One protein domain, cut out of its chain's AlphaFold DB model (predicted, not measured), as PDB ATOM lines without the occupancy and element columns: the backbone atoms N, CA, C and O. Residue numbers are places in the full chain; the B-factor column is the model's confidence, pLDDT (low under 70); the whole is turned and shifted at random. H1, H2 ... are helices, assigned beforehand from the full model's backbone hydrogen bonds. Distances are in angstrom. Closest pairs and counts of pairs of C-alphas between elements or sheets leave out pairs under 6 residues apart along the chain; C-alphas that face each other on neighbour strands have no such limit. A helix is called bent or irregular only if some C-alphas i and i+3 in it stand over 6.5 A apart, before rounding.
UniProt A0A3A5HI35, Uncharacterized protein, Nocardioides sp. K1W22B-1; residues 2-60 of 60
ATOM      1  N   VAL A   2       4.766  -7.276  25.082       61.09
ATOM      2  CA  VAL A   2       5.245  -7.868  23.807       61.09
ATOM      3  C   VAL A   2       4.107  -8.144  22.816       61.09
ATOM      4  O   VAL A   2       4.228  -7.821  21.641       61.09
ATOM      5  N   TRP A   3       2.973  -8.652  23.307       58.03
ATOM      6  CA  TRP A   3       1.810  -9.012  22.486       58.03
ATOM      7  C   TRP A   3       1.306  -7.816  21.658       58.03
ATOM      8  O   TRP A   3       1.308  -7.871  20.436       58.03
ATOM      9  N   GLY A   4       1.006  -6.675  22.291       64.25
ATOM     10  CA  GLY A   4       0.524  -5.482  21.578       64.25
ATOM     11  C   GLY A   4       1.483  -4.955  20.500       64.25
ATOM     12  O   GLY A   4       1.033  -4.487  19.462       64.25
ATOM     13  N   ARG A   5       2.801  -5.092  20.700       69.62
ATOM     14  CA  ARG A   5       3.811  -4.670  19.712       69.62
ATOM     15  C   ARG A   5       3.891  -5.623  18.518       69.62
ATOM     16  O   ARG A   5       4.072  -5.160  17.398       69.62
ATOM     17  N   LEU A   6       3.726  -6.926  18.747       67.12
ATOM     18  CA  LEU A   6       3.734  -7.934  17.685       67.12
ATOM     19  C   LEU A   6       2.475  -7.831  16.807       67.12
ATOM     20  O   LEU A   6       2.565  -7.904  15.588       67.12
ATOM     21  N   TRP A   7       1.319  -7.568  17.426       64.19
ATOM     22  CA  TRP A   7       0.050  -7.385  16.718       64.19
ATOM     23  C   TRP A   7       0.031  -6.121  15.867       64.19
ATOM     24  O   TRP A   7      -0.231  -6.220  14.674       64.19
ATOM     25  N   VAL A   8       0.403  -4.964  16.428       66.94
ATOM     26  CA  VAL A   8       0.465  -3.693  15.677       66.94
ATOM     27  C   VAL A   8       1.423  -3.786  14.484       66.94
ATOM     28  O   VAL A   8       1.154  -3.212  13.431       66.94
ATOM     29  N   SER A   9       2.512  -4.549  14.619       66.25
ATOM     30  CA  SER A   9       3.481  -4.750  13.539       66.25
ATOM     31  C   SER A   9       2.987  -5.687  12.428       66.25
ATOM     32  O   SER A   9       3.449  -5.551  11.299       66.25
ATOM     33  N   LEU A  10       2.066  -6.615  12.719       64.81
ATOM     34  CA  LEU A  10       1.508  -7.570  11.747       64.81
ATOM     35  C   LEU A  10       0.199  -7.074  11.112       64.81
ATOM     36  O   LEU A  10      -0.072  -7.375   9.954       64.81
ATOM     37  N   THR A  11      -0.595  -6.271  11.827       66.31
ATOM     38  CA  THR A  11      -1.835  -5.667  11.305       66.31
ATOM     39  C   THR A  11      -1.604  -4.353  10.566       66.31
ATOM     40  O   THR A  11      -2.542  -3.806   9.995       66.31
ATOM     41  N   CYS A  12      -0.366  -3.854  10.492       57.53
ATOM     42  CA  CYS A  12       0.008  -2.764   9.585       57.53
ATOM     43  C   CYS A  12       0.075  -3.234   8.111       57.53
ATOM     44  O   CYS A  12       0.902  -2.765   7.325       57.53
ATOM     45  N   SER A  13      -0.811  -4.146   7.704       57.19
ATOM     46  CA  SER A  13      -1.099  -4.381   6.295       57.19
ATOM     47  C   SER A  13      -2.115  -3.336   5.840       57.19
ATOM     48  O   SER A  13      -3.316  -3.441   6.055       57.19
ATOM     49  N   ARG A  14      -1.551  -2.243   5.325       57.91
ATOM     50  CA  ARG A  14      -2.053  -1.380   4.248       57.91
ATOM     51  C   ARG A  14      -3.541  -1.505   3.897       57.91
ATOM     52  O   ARG A  14      -3.970  -2.506   3.350       57.91
ATOM     53  N   ARG A  15      -4.240  -0.369   4.025       58.72
ATOM     54  CA  ARG A  15      -5.394   0.063   3.213       58.72
ATOM     55  C   ARG A  15      -5.626  -0.789   1.947       58.72
ATOM     56  O   ARG A  15      -5.063  -0.449   0.905       58.72
ATOM     57  N   ARG A  16      -6.447  -1.837   2.049       57.94
ATOM     58  CA  ARG A  16      -7.271  -2.458   0.990       57.94
ATOM     59  C   ARG A  16      -7.909  -3.729   1.559       57.94
ATOM     60  O   ARG A  16      -7.485  -4.837   1.271       57.94
ATOM     61  N   ASP A  17      -8.960  -3.545   2.353       60.81
ATOM     62  CA  ASP A  17      -9.974  -4.580   2.562       60.81
ATOM     63  C   ASP A  17     -10.781  -4.706   1.258       60.81
ATOM     64  O   ASP A  17     -11.917  -4.232   1.142       60.81
ATOM     65  N   GLU A  18     -10.167  -5.259   0.212       62.94
ATOM     66  CA  GLU A  18     -10.886  -5.646  -0.999       62.94
ATOM     67  C   GLU A  18     -11.710  -6.889  -0.661       62.94
ATOM     68  O   GLU A  18     -11.250  -8.011  -0.805       62.94
ATOM     69  N   ARG A  19     -12.900  -6.647  -0.088       63.88
ATOM     70  CA  ARG A  19     -14.016  -7.584   0.147       63.88
ATOM     71  C   ARG A  19     -13.669  -9.060  -0.124       63.88
ATOM     72  O   ARG A  19     -14.016  -9.583  -1.179       63.88
ATOM     73  N   GLY A  20     -13.038  -9.736   0.834       65.12
ATOM     74  CA  GLY A  20     -12.770 -11.170   0.695       65.12
ATOM     75  C   GLY A  20     -11.670 -11.732   1.583       65.12
ATOM     76  O   GLY A  20     -11.727 -12.916   1.904       65.12
ATOM     77  N   ASP A  21     -10.718 -10.915   2.036       72.44
ATOM     78  CA  ASP A  21      -9.704 -11.401   2.969       72.44
ATOM     79  C   ASP A  21     -10.295 -11.599   4.367       72.44
ATOM     80  O   ASP A  21     -10.962 -10.726   4.932       72.44
ATOM     81  N   VAL A  22     -10.083 -12.808   4.899       70.56
ATOM     82  CA  VAL A  22     -10.595 -13.260   6.194       70.56
ATOM     83  C   VAL A  22     -10.230 -12.211   7.248       70.56
ATOM     84  O   VAL A  22      -9.044 -11.910   7.407       70.56
ATOM     85  N   PRO A  23     -11.212 -11.639   7.966       75.19
ATOM     86  CA  PRO A  23     -10.951 -10.530   8.863       75.19
ATOM     87  C   PRO A  23      -9.831 -10.863   9.850       75.19
ATOM     88  O   PRO A  23      -9.848 -11.929  10.467       75.19
ATOM     89  N   GLY A  24      -8.888  -9.942  10.060       76.81
ATOM     90  CA  GLY A  24      -7.741 -10.183  10.945       76.81
ATOM     91  C   GLY A  24      -8.129 -10.608  12.370       76.81
ATOM     92  O   GLY A  24      -7.372 -11.316  13.031       76.81
ATOM     93  N   TRP A  25      -9.341 -10.261  12.821       84.31
ATOM     94  CA  TRP A  25      -9.884 -10.701  14.108       84.31
ATOM     95  C   TRP A  25     -10.149 -12.215  14.179       84.31
ATOM     96  O   TRP A  25      -9.990 -12.799  15.248       84.31
ATOM     97  N   VAL A  26     -10.479 -12.871  13.059       88.06
ATOM     98  CA  VAL A  26     -10.749 -14.321  12.995       88.06
ATOM     99  C   VAL A  26      -9.475 -15.135  13.222       88.06
ATOM    100  O   VAL A  26      -9.486 -16.149  13.910       88.06
ATOM    101  N   LEU A  27      -8.336 -14.681  12.704       87.44
ATOM    102  CA  LEU A  27      -7.061 -15.372  12.926       87.44
ATOM    103  C   LEU A  27      -6.654 -15.337  14.410       87.44
ATOM    104  O   LEU A  27      -6.124 -16.317  14.936       87.44
ATOM    105  N   VAL A  28      -6.970 -14.237  15.107       86.25
ATOM    106  CA  VAL A  28      -6.746 -14.099  16.557       86.25
ATOM    107  C   VAL A  28      -7.604 -15.096  17.327       86.25
ATOM    108  O   VAL A  28      -7.111 -15.772  18.237       86.25
ATOM    109  N   THR A  29      -8.890 -15.191  16.978       92.31
ATOM    110  CA  THR A  29      -9.816 -16.088  17.670       92.31
ATOM    111  C   THR A  29      -9.456 -17.542  17.419       92.31
ATOM    112  O   THR A  29      -9.506 -18.318  18.364       92.31
ATOM    113  N   ILE A  30      -8.989 -17.907  16.221       94.12
ATOM    114  CA  ILE A  30      -8.514 -19.268  15.925       94.12
ATOM    115  C   ILE A  30      -7.253 -19.609  16.728       94.12
ATOM    116  O   ILE A  30      -7.198 -20.679  17.333       94.12
ATOM    117  N   MET A  31      -6.260 -18.713  16.808       90.31
ATOM    118  CA  MET A  31      -5.082 -18.948  17.658       90.31
ATOM    119  C   MET A  31      -5.471 -19.116  19.128       90.31
ATOM    120  O   MET A  31      -4.982 -20.018  19.806       90.31
ATOM    121  N   THR A  32      -6.373 -18.261  19.613       94.69
ATOM    122  CA  THR A  32      -6.820 -18.291  21.009       94.69
ATOM    123  C   THR A  32      -7.636 -19.546  21.294       94.69
ATOM    124  O   THR A  32      -7.378 -20.219  22.284       94.69
ATOM    125  N   ALA A  33      -8.565 -19.909  20.408       94.88
ATOM    126  CA  ALA A  33      -9.342 -21.137  20.507       94.88
ATOM    127  C   ALA A  33      -8.425 -22.363  20.520       94.88
ATOM    128  O   ALA A  33      -8.571 -23.207  21.395       94.88
ATOM    129  N   GLY A  34      -7.423 -22.420  19.637       95.06
ATOM    130  CA  GLY A  34      -6.442 -23.507  19.609       95.06
ATOM    131  C   GLY A  34      -5.659 -23.637  20.918       95.06
ATOM    132  O   GLY A  34      -5.549 -24.736  21.464       95.06
ATOM    133  N   LEU A  35      -5.173 -22.519  21.465       95.50
ATOM    134  CA  LEU A  35      -4.497 -22.512  22.766       95.50
ATOM    135  C   LEU A  35      -5.441 -22.955  23.890       95.50
ATOM    136  O   LEU A  35      -5.085 -23.827  24.677       95.50
ATOM    137  N   VAL A  36      -6.660 -22.416  23.944       94.31
ATOM    138  CA  VAL A  36      -7.655 -22.775  24.964       94.31
ATOM    139  C   VAL A  36      -8.014 -24.259  24.889       94.31
ATOM    140  O   VAL A  36      -8.018 -24.922  25.921       94.31
ATOM    141  N   THR A  37      -8.252 -24.813  23.699       95.19
ATOM    142  CA  THR A  37      -8.525 -26.247  23.516       95.19
ATOM    143  C   THR A  37      -7.351 -27.105  23.978       95.19
ATOM    144  O   THR A  37      -7.558 -28.141  24.614       95.19
ATOM    145  N   MET A  38      -6.118 -26.669  23.705       94.94
ATOM    146  CA  MET A  38      -4.921 -27.370  24.160       94.94
ATOM    147  C   MET A  38      -4.815 -27.370  25.686       94.94
ATOM    148  O   MET A  38      -4.595 -28.430  26.265       94.94
ATOM    149  N   LEU A  39      -5.028 -26.225  26.342       94.50
ATOM    150  CA  LEU A  39      -5.035 -26.133  27.806       94.50
ATOM    151  C   LEU A  39      -6.181 -26.948  28.424       94.50
ATOM    152  O   LEU A  39      -5.980 -27.664  29.406       94.50
ATOM    153  N   TRP A  40      -7.376 -26.871  27.843       93.56
ATOM    154  CA  TRP A  40      -8.563 -27.545  28.363       93.56
ATOM    155  C   TRP A  40      -8.415 -29.069  28.373       93.56
ATOM    156  O   TRP A  40      -8.882 -29.715  29.307       93.56
ATOM    157  N   ARG A  41      -7.685 -29.651  27.412       92.81
ATOM    158  CA  ARG A  41      -7.389 -31.094  27.390       92.81
ATOM    159  C   ARG A  41      -6.642 -31.581  28.638       92.81
ATOM    160  O   ARG A  41      -6.805 -32.737  29.015       92.81
ATOM    161  N   PHE A  42      -5.847 -30.719  29.270       90.31
ATOM    162  CA  PHE A  42      -5.146 -31.038  30.515       90.31
ATOM    163  C   PHE A  42      -5.989 -30.723  31.757       90.31
ATOM    164  O   PHE A  42      -5.932 -31.465  32.728       90.31
ATOM    165  N   ALA A  43      -6.787 -29.652  31.724       91.00
ATOM    166  CA  ALA A  43      -7.592 -29.214  32.868       91.00
ATOM    167  C   ALA A  43      -8.918 -29.984  33.040       91.00
ATOM    168  O   ALA A  43      -9.416 -30.117  34.154       91.00
ATOM    169  N   GLY A  44      -9.500 -30.486  31.948       89.62
ATOM    170  CA  GLY A  44     -10.791 -31.178  31.932       89.62
ATOM    171  C   GLY A  44     -10.940 -32.340  32.929       89.62
ATOM    172  O   GLY A  44     -11.905 -32.317  33.694       89.62
ATOM    173  N   PRO A  45     -10.033 -33.339  32.958       88.69
ATOM    174  CA  PRO A  45     -10.204 -34.514  33.818       88.69
ATOM    175  C   PRO A  45     -10.179 -34.180  35.317       88.69
ATOM    176  O   PRO A  45     -11.009 -34.693  36.063       88.69
ATOM    177  N   GLU A  46      -9.297 -33.275  35.745       90.12
ATOM    178  CA  GLU A  46      -9.207 -32.824  37.143       90.12
ATOM    179  C   GLU A  46     -10.484 -32.105  37.591       90.12
ATOM    180  O   GLU A  46     -11.060 -32.417  38.631       90.12
ATOM    181  N   LEU A  47     -11.002 -31.190  36.763       90.06
ATOM    182  CA  LEU A  47     -12.245 -30.478  37.069       90.06
ATOM    183  C   LEU A  47     -13.443 -31.430  37.182       90.06
ATOM    184  O   LEU A  47     -14.307 -31.233  38.036       90.06
ATOM    185  N   GLN A  48     -13.499 -32.464  36.340       92.94
ATOM    186  CA  GLN A  48     -14.556 -33.471  36.399       92.94
ATOM    187  C   GLN A  48     -14.466 -34.308  37.679       92.94
ATOM    188  O   GLN A  48     -15.496 -34.618  38.277       92.94
ATOM    189  N   GLN A  49     -13.252 -34.643  38.115       93.50
ATOM    190  CA  GLN A  49     -13.027 -35.369  39.358       93.50
ATOM    191  C   GLN A  49     -13.448 -34.536  40.575       93.50
ATOM    192  O   GLN A  49     -14.293 -34.985  41.345       93.50
ATOM    193  N   MET A  50     -12.988 -33.284  40.670       91.25
ATOM    194  CA  MET A  50     -13.386 -32.365  41.745       91.25
ATOM    195  C   MET A  50     -14.902 -32.129  41.787       91.25
ATOM    196  O   MET A  50     -15.487 -32.016  42.864       91.25
ATOM    197  N   LEU A  51     -15.556 -32.062  40.620       91.75
ATOM    198  CA  LEU A  51     -17.010 -31.936  40.534       91.75
ATOM    199  C   LEU A  51     -17.722 -33.191  41.058       91.75
ATOM    200  O   LEU A  51     -18.670 -33.063  41.830       91.75
ATOM    201  N   ASN A  52     -17.286 -34.387  40.654       94.44
ATOM    202  CA  ASN A  52     -17.874 -35.644  41.126       94.44
ATOM    203  C   ASN A  52     -17.721 -35.798  42.644       94.44
ATOM    204  O   ASN A  52     -18.687 -36.153  43.324       94.44
ATOM    205  N   ASP A  53     -16.543 -35.467  43.173       93.56
ATOM    206  CA  ASP A  53     -16.264 -35.487  44.607       93.56
ATOM    207  C   ASP A  53     -17.211 -34.533  45.353       93.56
ATOM    208  O   ASP A  53     -17.884 -34.943  46.301       93.56
ATOM    209  N   ALA A  54     -17.359 -33.294  44.870       93.44
ATOM    210  CA  ALA A  54     -18.272 -32.313  45.455       93.44
ATOM    211  C   ALA A  54     -19.749 -32.750  45.393       93.44
ATOM    212  O   ALA A  54     -20.480 -32.576  46.367       93.44
ATOM    213  N   LEU A  55     -20.201 -33.340  44.280       93.38
ATOM    214  CA  LEU A  55     -21.578 -33.829  44.141       93.38
ATOM    215  C   LEU A  55     -21.872 -34.986  45.102       93.38
ATOM    216  O   LEU A  55     -22.925 -34.996  45.741       93.38
ATOM    217  N   SER A  56     -20.931 -35.923  45.248       92.38
ATOM    218  CA  SER A  56     -21.070 -37.041  46.187       92.38
ATOM    219  C   SER A  56     -21.189 -36.575  47.641       92.38
ATOM    220  O   SER A  56     -21.921 -37.174  48.424       92.38
ATOM    221  N   GLN A  57     -20.536 -35.463  47.979       89.81
ATOM    222  CA  GLN A  57     -20.544 -34.883  49.318       89.81
ATOM    223  C   GLN A  57     -21.867 -34.177  49.665       89.81
ATOM    224  O   GLN A  57     -22.161 -33.990  50.838       89.81
ATOM    225  N   VAL A  58     -22.653 -33.779  48.657       88.19
ATOM    226  CA  VAL A  58     -23.955 -33.104  48.830       88.19
ATOM    227  C   VAL A  58     -25.132 -34.087  48.771       88.19
ATOM    228  O   VAL A  58     -26.206 -33.788  49.285       88.19
ATOM    229  N   GLN A  59     -24.966 -35.241  48.116       76.06
ATOM    230  CA  GLN A  59     -25.988 -36.296  48.082       76.06
ATOM    231  C   GLN A  59     -25.979 -37.213  49.319       76.06
ATOM    232  O   GLN A  59     -26.977 -37.902  49.538       76.06
ATOM    233  N   GLY A  60     -24.875 -37.256  50.073       61.38
ATOM    234  CA  GLY A  60     -24.794 -37.914  51.385       61.38
ATOM    235  C   GLY A  60     -25.284 -37.011  52.506       61.38
ATOM    236  O   GLY A  60     -25.884 -37.561  53.456       61.38
TER     237      GLY A  60
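Overview. This is residues 2 to 60 of the 60 residues of an uncharacterized protein of Nocardioides sp. K1W22B-1 (UniProt A0A3A5HI35). Picture a hook: one long, bent helix, H2, makes most of the length, and at its first end a long loop leads to a short helix, H1, which folds back beside the start of H2. The printed part has 59 residues with two named helices, H1 then H2, and no named strand; the class is all helix. It is extended, with a radius of gyration of the C-alphas of 20.3 A and spans of 64 by 28 by 16 A.

Along the chain. Find C-alpha 2 at (5.245, -7.868, 23.807); from there H1 runs over residues 2 to 11, 14.5 A. Go on to C-alpha 24 at (-7.741, -10.183, 10.945), where H2, residues 24 to 59, begins. By its hydrogen bonds H2 was assigned as one helix, but it is bent: C-alphas 42 and 45 are 7.0 A apart. Its arms are H2a, residues 24 to 42, 28.7 A, and H2b, residues 45 to 59, 21.3 A.

Arrangement. H2a and H2b stand at a steep tilt of 62 degrees. H1 and H2a are close but not clearly touching; their closest C-alphas, of Thr 11 and Gly 24, are 7.4 A apart. They run opposite ways at a steep tilt of 40 degrees. H1 and H2b are apart. Every O i to N i+4 pair is within hydrogen-bond range in H1 and H2b, and 13 of 15 in H2a.

Size, cuts and confidence. The C-alphas farthest apart, of Arg 15 and Gly 60, are 64.3 A apart. The printed part has no cut, and the link from H1 to H2 is long, 12 residues. Look for pLDDT under 70 at residues 2 to 20 and residue 60.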